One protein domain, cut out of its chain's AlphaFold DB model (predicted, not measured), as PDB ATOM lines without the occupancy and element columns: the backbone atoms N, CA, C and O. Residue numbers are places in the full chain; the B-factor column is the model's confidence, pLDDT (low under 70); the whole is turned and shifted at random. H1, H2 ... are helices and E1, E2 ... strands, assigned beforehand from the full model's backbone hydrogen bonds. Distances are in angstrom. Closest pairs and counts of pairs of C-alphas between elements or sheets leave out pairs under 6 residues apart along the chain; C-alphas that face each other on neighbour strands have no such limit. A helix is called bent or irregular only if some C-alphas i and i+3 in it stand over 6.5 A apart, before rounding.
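This is residues 4 to 56 of the 66 residues of an uncharacterized protein of Aspergillus pseudotamarii (UniProt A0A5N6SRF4). Little regular structure: a small, loop-rich domain in which helices H1 and H2 make a corner, strand E1 passes beside H2, and residues 28 to 34 stick out. Residues 4 to 5 pair with 47 to 48 of E1, parallel. The 53 printed residues hold H1, H2 and E1 in that order, mostly helix, with only 18 residues in named elements. The whole is only just compact, close to loose, with radius of gyration of the C-alphas 11.6 A and spans 32 by 25 by 17 A.

H1, residues 9 to 14, begins at C-alpha 9 (-59.402, -33.252, 117.164). H2, residues 16 to 24, measures 13.8 A and is irregular: C-alphas 17 and 20 are 8.0 A apart. E1, residues 46 to 48, ends at C-alpha 48 (-58.884, -21.888, 115.588).

H1 and H2 are close but not clearly touching, about perpendicular at 85 degrees; their closest C-alphas, Ala 12 and Gln 19, are 7.9 A apart. The closest C-alphas of H2 and E1, Leu 23 and Ala 46, are 5.0 A apart. H1 and E1 are apart. Every O i to N i+4 pair is within hydrogen-bond range in H1, 3 of 5 in H2.

The farthest C-alphas, Gly 33 and Glu 53, are 32.5 A apart. The printed part has no cut; H2 to E1 is a long link. No printed residue is under 70 in pLDDT.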
ATOM      1  N   VAL A   4     -57.502 -19.460 108.936       93.31
ATOM      2  CA  VAL A   4     -58.387 -20.216 109.820       93.31
ATOM      3  C   VAL A   4     -57.846 -21.633 109.911       93.31
ATOM      4  O   VAL A   4     -57.712 -22.319 108.898       93.31
ATOM      5  N   TRP A   5     -57.483 -22.051 111.118       94.44
ATOM      6  CA  TRP A   5     -56.953 -23.377 111.395       94.44
ATOM      7  C   TRP A   5     -58.080 -24.280 111.903       94.44
ATOM      8  O   TRP A   5     -58.654 -24.027 112.962       94.44
ATOM      9  N   VAL A   6     -58.396 -25.327 111.134       96.12
ATOM     10  CA  VAL A   6     -59.464 -26.301 111.433       96.12
ATOM     11  C   VAL A   6     -58.854 -27.700 111.557       96.12
ATOM     12  O   VAL A   6     -58.929 -28.496 110.618       96.12
ATOM     13  N   PRO A   7     -58.139 -27.992 112.657       95.38
ATOM     14  CA  PRO A   7     -57.479 -29.278 112.828       95.38
ATOM     15  C   PRO A   7     -58.476 -30.400 113.125       95.38
ATOM     16  O   PRO A   7     -59.512 -30.190 113.755       95.38
ATOM     17  N   HIS A   8     -58.104 -31.628 112.763       95.69
ATOM     18  CA  HIS A   8     -58.725 -32.814 113.354       95.69
ATOM     19  C   HIS A   8     -58.538 -32.793 114.889       95.69
ATOM     20  O   HIS A   8     -57.474 -32.353 115.340       95.69
ATOM     21  N   PRO A   9     -59.495 -33.290 115.701       94.81
ATOM     22  CA  PRO A   9     -59.402 -33.252 117.164       94.81
ATOM     23  C   PRO A   9     -58.084 -33.792 117.733       94.81
ATOM     24  O   PRO A   9     -57.484 -33.151 118.591       94.81
ATOM     25  N   ASP A  10     -57.578 -34.908 117.205       96.56
ATOM     26  CA  ASP A  10     -56.310 -35.490 117.673       96.56
ATOM     27  C   ASP A  10     -55.099 -34.580 117.398       96.56
ATOM     28  O   ASP A  10     -54.202 -34.467 118.230       96.56
ATOM     29  N   VAL A  11     -55.105 -33.858 116.272       94.62
ATOM     30  CA  VAL A  11     -54.062 -32.872 115.943       94.62
ATOM     31  C   VAL A  11     -54.191 -31.647 116.851       94.62
ATOM     32  O   VAL A  11     -53.191 -31.089 117.292       94.62
ATOM     33  N   ALA A  12     -55.415 -31.232 117.186       94.00
ATOM     34  CA  ALA A  12     -55.628 -30.148 118.141       94.00
ATOM     35  C   ALA A  12     -55.048 -30.492 119.524       94.00
ATOM     36  O   ALA A  12     -54.430 -29.637 120.156       94.00
ATOM     37  N   VAL A  13     -55.202 -31.746 119.966       95.62
ATOM     38  CA  VAL A  13     -54.611 -32.249 121.217       95.62
ATOM     39  C   VAL A  13     -53.084 -32.257 121.138       95.62
ATOM     40  O   VAL A  13     -52.431 -31.747 122.047       95.62
ATOM     41  N   GLU A  14     -52.508 -32.768 120.047       95.56
ATOM     42  CA  GLU A  14     -51.054 -32.805 119.848       95.56
ATOM     43  C   GLU A  14     -50.422 -31.402 119.908       95.56
ATOM     44  O   GLU A  14     -49.373 -31.205 120.524       95.56
ATOM     45  N   TYR A  15     -51.090 -30.404 119.327       93.69
ATOM     46  CA  TYR A  15     -50.585 -29.034 119.238       93.69
ATOM     47  C   TYR A  15     -51.117 -28.097 120.326       93.69
ATOM     48  O   TYR A  15     -50.814 -26.906 120.286       93.69
ATOM     49  N   GLN A  16     -51.847 -28.587 121.334       92.06
ATOM     50  CA  GLN A  16     -52.493 -27.740 122.345       92.06
ATOM     51  C   GLN A  16     -51.506 -26.784 123.043       92.06
ATOM     52  O   GLN A  16     -51.785 -25.596 123.195       92.06
ATOM     53  N   ALA A  17     -50.321 -27.278 123.416       93.38
ATOM     54  CA  ALA A  17     -49.283 -26.469 124.062       93.38
ATOM     55  C   ALA A  17     -48.624 -25.447 123.115       93.38
ATOM     56  O   ALA A  17     -48.090 -24.439 123.571       93.38
ATOM     57  N   ARG A  18     -48.673 -25.699 121.803       92.38
ATOM     58  CA  ARG A  18     -48.030 -24.896 120.750       92.38
ATOM     59  C   ARG A  18     -49.038 -24.170 119.862       92.38
ATOM     60  O   ARG A  18     -48.666 -23.609 118.836       92.38
ATOM     61  N   GLN A  19     -50.311 -24.134 120.254       92.25
ATOM     62  CA  GLN A  19     -51.386 -23.579 119.436       92.25
ATOM     63  C   GLN A  19     -51.097 -22.135 119.015       92.25
ATOM     64  O   GLN A  19     -51.362 -21.756 117.880       92.25
ATOM     65  N   LYS A  20     -50.499 -21.330 119.899       91.38
ATOM     66  CA  LYS A  20     -50.137 -19.942 119.588       91.38
ATOM     67  C   LYS A  20     -49.105 -19.850 118.458       91.38
ATOM     68  O   LYS A  20     -49.252 -19.016 117.573       91.38
ATOM     69  N   GLU A  21     -48.104 -20.730 118.451       91.31
ATOM     70  CA  GLU A  21     -47.095 -20.802 117.384       91.31
ATOM     71  C   GLU A  21     -47.717 -21.236 116.055       91.31
ATOM     72  O   GLU A  21     -47.372 -20.681 115.011       91.31
ATOM     73  N   VAL A  22     -48.662 -22.185 116.097       91.62
ATOM     74  CA  VAL A  22     -49.430 -22.615 114.920       91.62
ATOM     75  C   VAL A  22     -50.208 -21.440 114.334       91.62
ATOM     76  O   VAL A  22     -50.105 -21.178 113.138       91.62
ATOM     77  N   LEU A  23     -50.937 -20.698 115.171       92.31
ATOM     78  CA  LEU A  23     -51.740 -19.553 114.734       92.31
ATOM     79  C   LEU A  23     -50.878 -18.388 114.219       92.31
ATOM     80  O   LEU A  23     -51.257 -17.725 113.259       92.31
ATOM     81  N   ALA A  24     -49.687 -18.184 114.778       91.06
ATOM     82  CA  ALA A  24     -48.726 -17.214 114.255       91.06
ATOM     83  C   ALA A  24     -48.009 -17.694 112.975       91.06
ATOM     84  O   ALA A  24     -47.295 -16.916 112.343       91.06
ATOM     85  N   GLY A  25     -48.147 -18.971 112.596       87.56
ATOM     86  CA  GLY A  25     -47.381 -19.597 111.514       87.56
ATOM     87  C   GLY A  25     -45.888 -19.777 111.834       87.56
ATOM     88  O   GLY A  25     -45.091 -20.065 110.947       87.56
ATOM     89  N   ARG A  26     -45.488 -19.642 113.105       87.50
ATOM     90  CA  ARG A  26     -44.089 -19.641 113.582       87.50
ATOM     91  C   ARG A  26     -43.602 -21.017 114.039       87.50
ATOM     92  O   ARG A  26     -42.745 -21.135 114.906       87.50
ATOM     93  N   MET A  27     -44.134 -22.071 113.430       86.69
ATOM     94  CA  MET A  27     -43.832 -23.456 113.798       86.69
ATOM     95  C   MET A  27     -42.404 -23.903 113.450       86.69
ATOM     96  O   MET A  27     -41.934 -24.899 114.000       86.69
ATOM     97  N   GLY A  28     -41.728 -23.195 112.536       81.62
ATOM     98  CA  GLY A  28     -40.344 -23.481 112.134       81.62
ATOM     99  C   GLY A  28     -40.157 -24.792 111.358       81.62
ATOM    100  O   GLY A  28     -39.041 -25.283 111.261       81.62
ATOM    101  N   ILE A  29     -41.241 -25.379 110.835       79.44
ATOM    102  CA  ILE A  29     -41.220 -26.672 110.121       79.44
ATOM    103  C   ILE A  29     -40.795 -26.495 108.651       79.44
ATOM    104  O   ILE A  29     -40.329 -27.437 108.016       79.44
ATOM    105  N   ILE A  30     -40.956 -25.289 108.102       76.38
ATOM    106  CA  ILE A  30     -40.655 -24.949 106.708       76.38
ATOM    107  C   ILE A  30     -39.860 -23.641 106.715       76.38
ATOM    108  O   ILE A  30     -40.162 -22.758 107.521       76.38
ATOM    109  N   GLU A  31     -38.863 -23.505 105.835       74.62
ATOM    110  CA  GLU A  31     -38.190 -22.219 105.627       74.62
ATOM    111  C   GLU A  31     -39.194 -21.191 105.105       74.62
ATOM    112  O   GLU A  31     -39.835 -21.376 104.069       74.62
ATOM    113  N   ILE A  32     -39.338 -20.101 105.853       75.12
ATOM    114  CA  ILE A  32     -40.256 -19.018 105.519       75.12
ATOM    115  C   ILE A  32     -39.453 -17.947 104.800       75.12
ATOM    116  O   ILE A  32     -38.505 -17.402 105.355       75.12
ATOM    117  N   GLY A  33     -39.819 -17.670 103.548       76.69
ATOM    118  CA  GLY A  33     -39.102 -16.695 102.727       76.69
ATOM    119  C   GLY A  33     -39.252 -15.257 103.233       76.69
ATOM    120  O   GLY A  33     -38.267 -14.531 103.304       76.69
ATOM    121  N   ASP A  34     -40.472 -14.846 103.598       80.69
ATOM    122  CA  ASP A  34     -40.758 -13.506 104.124       80.69
ATOM    123  C   ASP A  34     -41.500 -13.596 105.462       80.69
ATOM    124  O   ASP A  34     -42.681 -13.940 105.520       80.69
ATOM    125  N   GLU A  35     -40.810 -13.252 106.549       78.56
ATOM    126  CA  GLU A  35     -41.373 -13.255 107.902       78.56
ATOM    127  C   GLU A  35     -42.533 -12.267 108.082       78.56
ATOM    128  O   GLU A  35     -43.335 -12.439 108.995       78.56
ATOM    129  N   ARG A  36     -42.686 -11.264 107.204       79.75
ATOM    130  CA  ARG A  36     -43.828 -10.328 107.242       79.75
ATOM    131  C   ARG A  36     -45.155 -10.996 106.892       79.75
ATOM    132  O   ARG A  36     -46.210 -10.392 107.070       79.75
ATOM    133  N   GLN A  37     -45.112 -12.216 106.358       77.81
ATOM    134  CA  GLN A  37     -46.300 -13.027 106.093       77.81
ATOM    135  C   GLN A  37     -46.812 -13.740 107.352       77.81
ATOM    136  O   GLN A  37     -47.934 -14.254 107.346       77.81
ATOM    137  N   LEU A  38     -46.004 -13.770 108.417       83.19
ATOM    138  CA  LEU A  38     -46.341 -14.392 109.690       83.19
ATOM    139  C   LEU A  38     -47.074 -13.429 110.612       83.19
ATOM    140  O   LEU A  38     -46.815 -12.226 110.609       83.19
ATOM    141  N   GLY A  39     -47.940 -14.000 111.444       85.12
ATOM    142  CA  GLY A  39     -48.507 -13.289 112.581       85.12
ATOM    143  C   GLY A  39     -47.521 -13.196 113.747       85.12
ATOM    144  O   GLY A  39     -46.450 -13.823 113.780       85.12
ATOM    145  N   GLU A  40     -47.911 -12.419 114.741       86.88
ATOM    146  CA  GLU A  40     -47.371 -12.460 116.091       86.88
ATOM    147  C   GLU A  40     -48.195 -13.420 116.962       86.88
ATOM    148  O   GLU A  40     -49.283 -13.871 116.606       86.88
ATOM    149  N   LEU A  41     -47.658 -13.794 118.120       86.00
ATOM    150  CA  LEU A  41     -48.410 -14.618 119.064       86.00
ATOM    151  C   LEU A  41     -49.555 -13.784 119.653       86.00
ATOM    152  O   LEU A  41     -49.325 -12.675 120.125       86.00
ATOM    153  N   ASP A  42     -50.764 -14.347 119.670       85.62
ATOM    154  CA  ASP A  42     -51.977 -13.732 120.235       85.62
ATOM    155  C   ASP A  42     -52.441 -12.416 119.558       85.62
ATOM    156  O   ASP A  42     -53.299 -11.718 120.095       85.62
ATOM    157  N   ASP A  43     -51.959 -12.091 118.355       86.12
ATOM    158  CA  ASP A  43     -52.389 -10.908 117.580       86.12
ATOM    159  C   ASP A  43     -53.763 -11.070 116.903       86.12
ATOM    160  O   ASP A  43     -54.303 -10.144 116.291       86.12
ATOM    161  N   GLY A  44     -54.327 -12.274 116.993       86.50
ATOM    162  CA  GLY A  44     -55.573 -12.641 116.344       86.50
ATOM    163  C   GLY A  44     -55.467 -12.683 114.821       86.50
ATOM    164  O   GLY A  44     -56.502 -12.563 114.167       86.50
ATOM    165  N   TRP A  45     -54.273 -12.825 114.234       84.62
ATOM    166  CA  TRP A  45     -54.038 -12.982 112.793       84.62
ATOM    167  C   TRP A  45     -54.691 -14.245 112.237       84.62
ATOM    168  O   TRP A  45     -55.331 -14.205 111.178       84.62
ATOM    169  N   ALA A  46     -54.591 -15.332 112.999       91.12
ATOM    170  CA  ALA A  46     -55.277 -16.582 112.738       91.12
ATOM    171  C   ALA A  46     -56.249 -16.944 113.859       91.12
ATOM    172  O   ALA A  46     -56.089 -16.530 115.008       91.12
ATOM    173  N   GLU A  47     -57.248 -17.752 113.524       92.75
ATOM    174  CA  GLU A  47     -58.198 -18.301 114.491       92.75
ATOM    175  C   GLU A  47     -58.272 -19.824 114.398       92.75
ATOM    176  O   GLU A  47     -58.043 -20.405 113.337       92.75
ATOM    177  N   ASN A  48     -58.588 -20.463 115.522       94.50
ATOM    178  CA  ASN A  48     -58.884 -21.888 115.588       94.50
ATOM    179  C   ASN A  48     -60.403 -22.069 115.693       94.50
ATOM    180  O   ASN A  48     -61.027 -21.474 116.573       94.50
ATOM    181  N   ILE A  49     -60.969 -22.898 114.818       95.25
ATOM    182  CA  ILE A  49     -62.359 -23.360 114.920       95.25
ATOM    183  C   ILE A  49     -62.396 -24.891 114.828       95.25
ATOM    184  O   ILE A  49     -61.578 -25.480 114.121       95.25
ATOM    185  N   PRO A  50     -63.345 -25.562 115.504       93.62
ATOM    186  CA  PRO A  50     -63.404 -27.025 115.519       93.62
ATOM    187  C   PRO A  50     -63.989 -27.632 114.231       93.62
ATOM    188  O   PRO A  50     -63.838 -28.825 113.992       93.62
ATOM    189  N   SER A  51     -64.691 -26.837 113.417       94.62
ATOM    190  CA  SER A  51     -65.298 -27.253 112.146       94.62
ATOM    191  C   SER A  51     -65.558 -26.031 111.264       94.62
ATOM    192  O   SER A  51     -65.791 -24.938 111.781       94.62
ATOM    193  N   LEU A  52     -65.576 -26.221 109.940       93.19
ATOM    194  CA  LEU A  52     -65.938 -25.184 108.963       93.19
ATOM    195  C   LEU A  52     -67.394 -24.712 109.088       93.19
ATOM    196  O   LEU A  52     -67.717 -23.625 108.625       93.19
ATOM    197  N   GLU A  53     -68.262 -25.482 109.746       94.25
ATOM    198  CA  GLU A  53     -69.634 -25.053 110.062       94.25
ATOM    199  C   GLU A  53     -69.670 -23.816 110.974       94.25
ATOM    200  O   GLU A  53     -70.635 -23.059 110.947       94.25
ATOM    201  N   TYR A  54     -68.606 -23.583 111.750       94.38
ATOM    202  CA  TYR A  54     -68.461 -22.419 112.629       94.38
ATOM    203  C   TYR A  54     -67.720 -21.252 111.966       94.38
ATOM    204  O   TYR A  54     -67.369 -20.285 112.643       94.38
ATOM    205  N   PHE A  55     -67.427 -21.341 110.669       93.94
ATOM    206  CA  PHE A  55     -66.748 -20.267 109.961       93.94
ATOM    207  C   PHE A  55     -67.660 -19.035 109.853       93.94
ATOM    208  O   PHE A  55     -68.755 -19.099 109.296       93.94
ATOM    209  N   ASP A  56     -67.201 -17.900 110.384       92.94
ATOM    210  CA  ASP A  56     -67.944 -16.640 110.361       92.94
ATOM    211  C   ASP A  56     -67.729 -15.918 109.027       92.94
ATOM    212  O   ASP A  56     -66.832 -15.088 108.871       92.94
TER     213      ASP A  56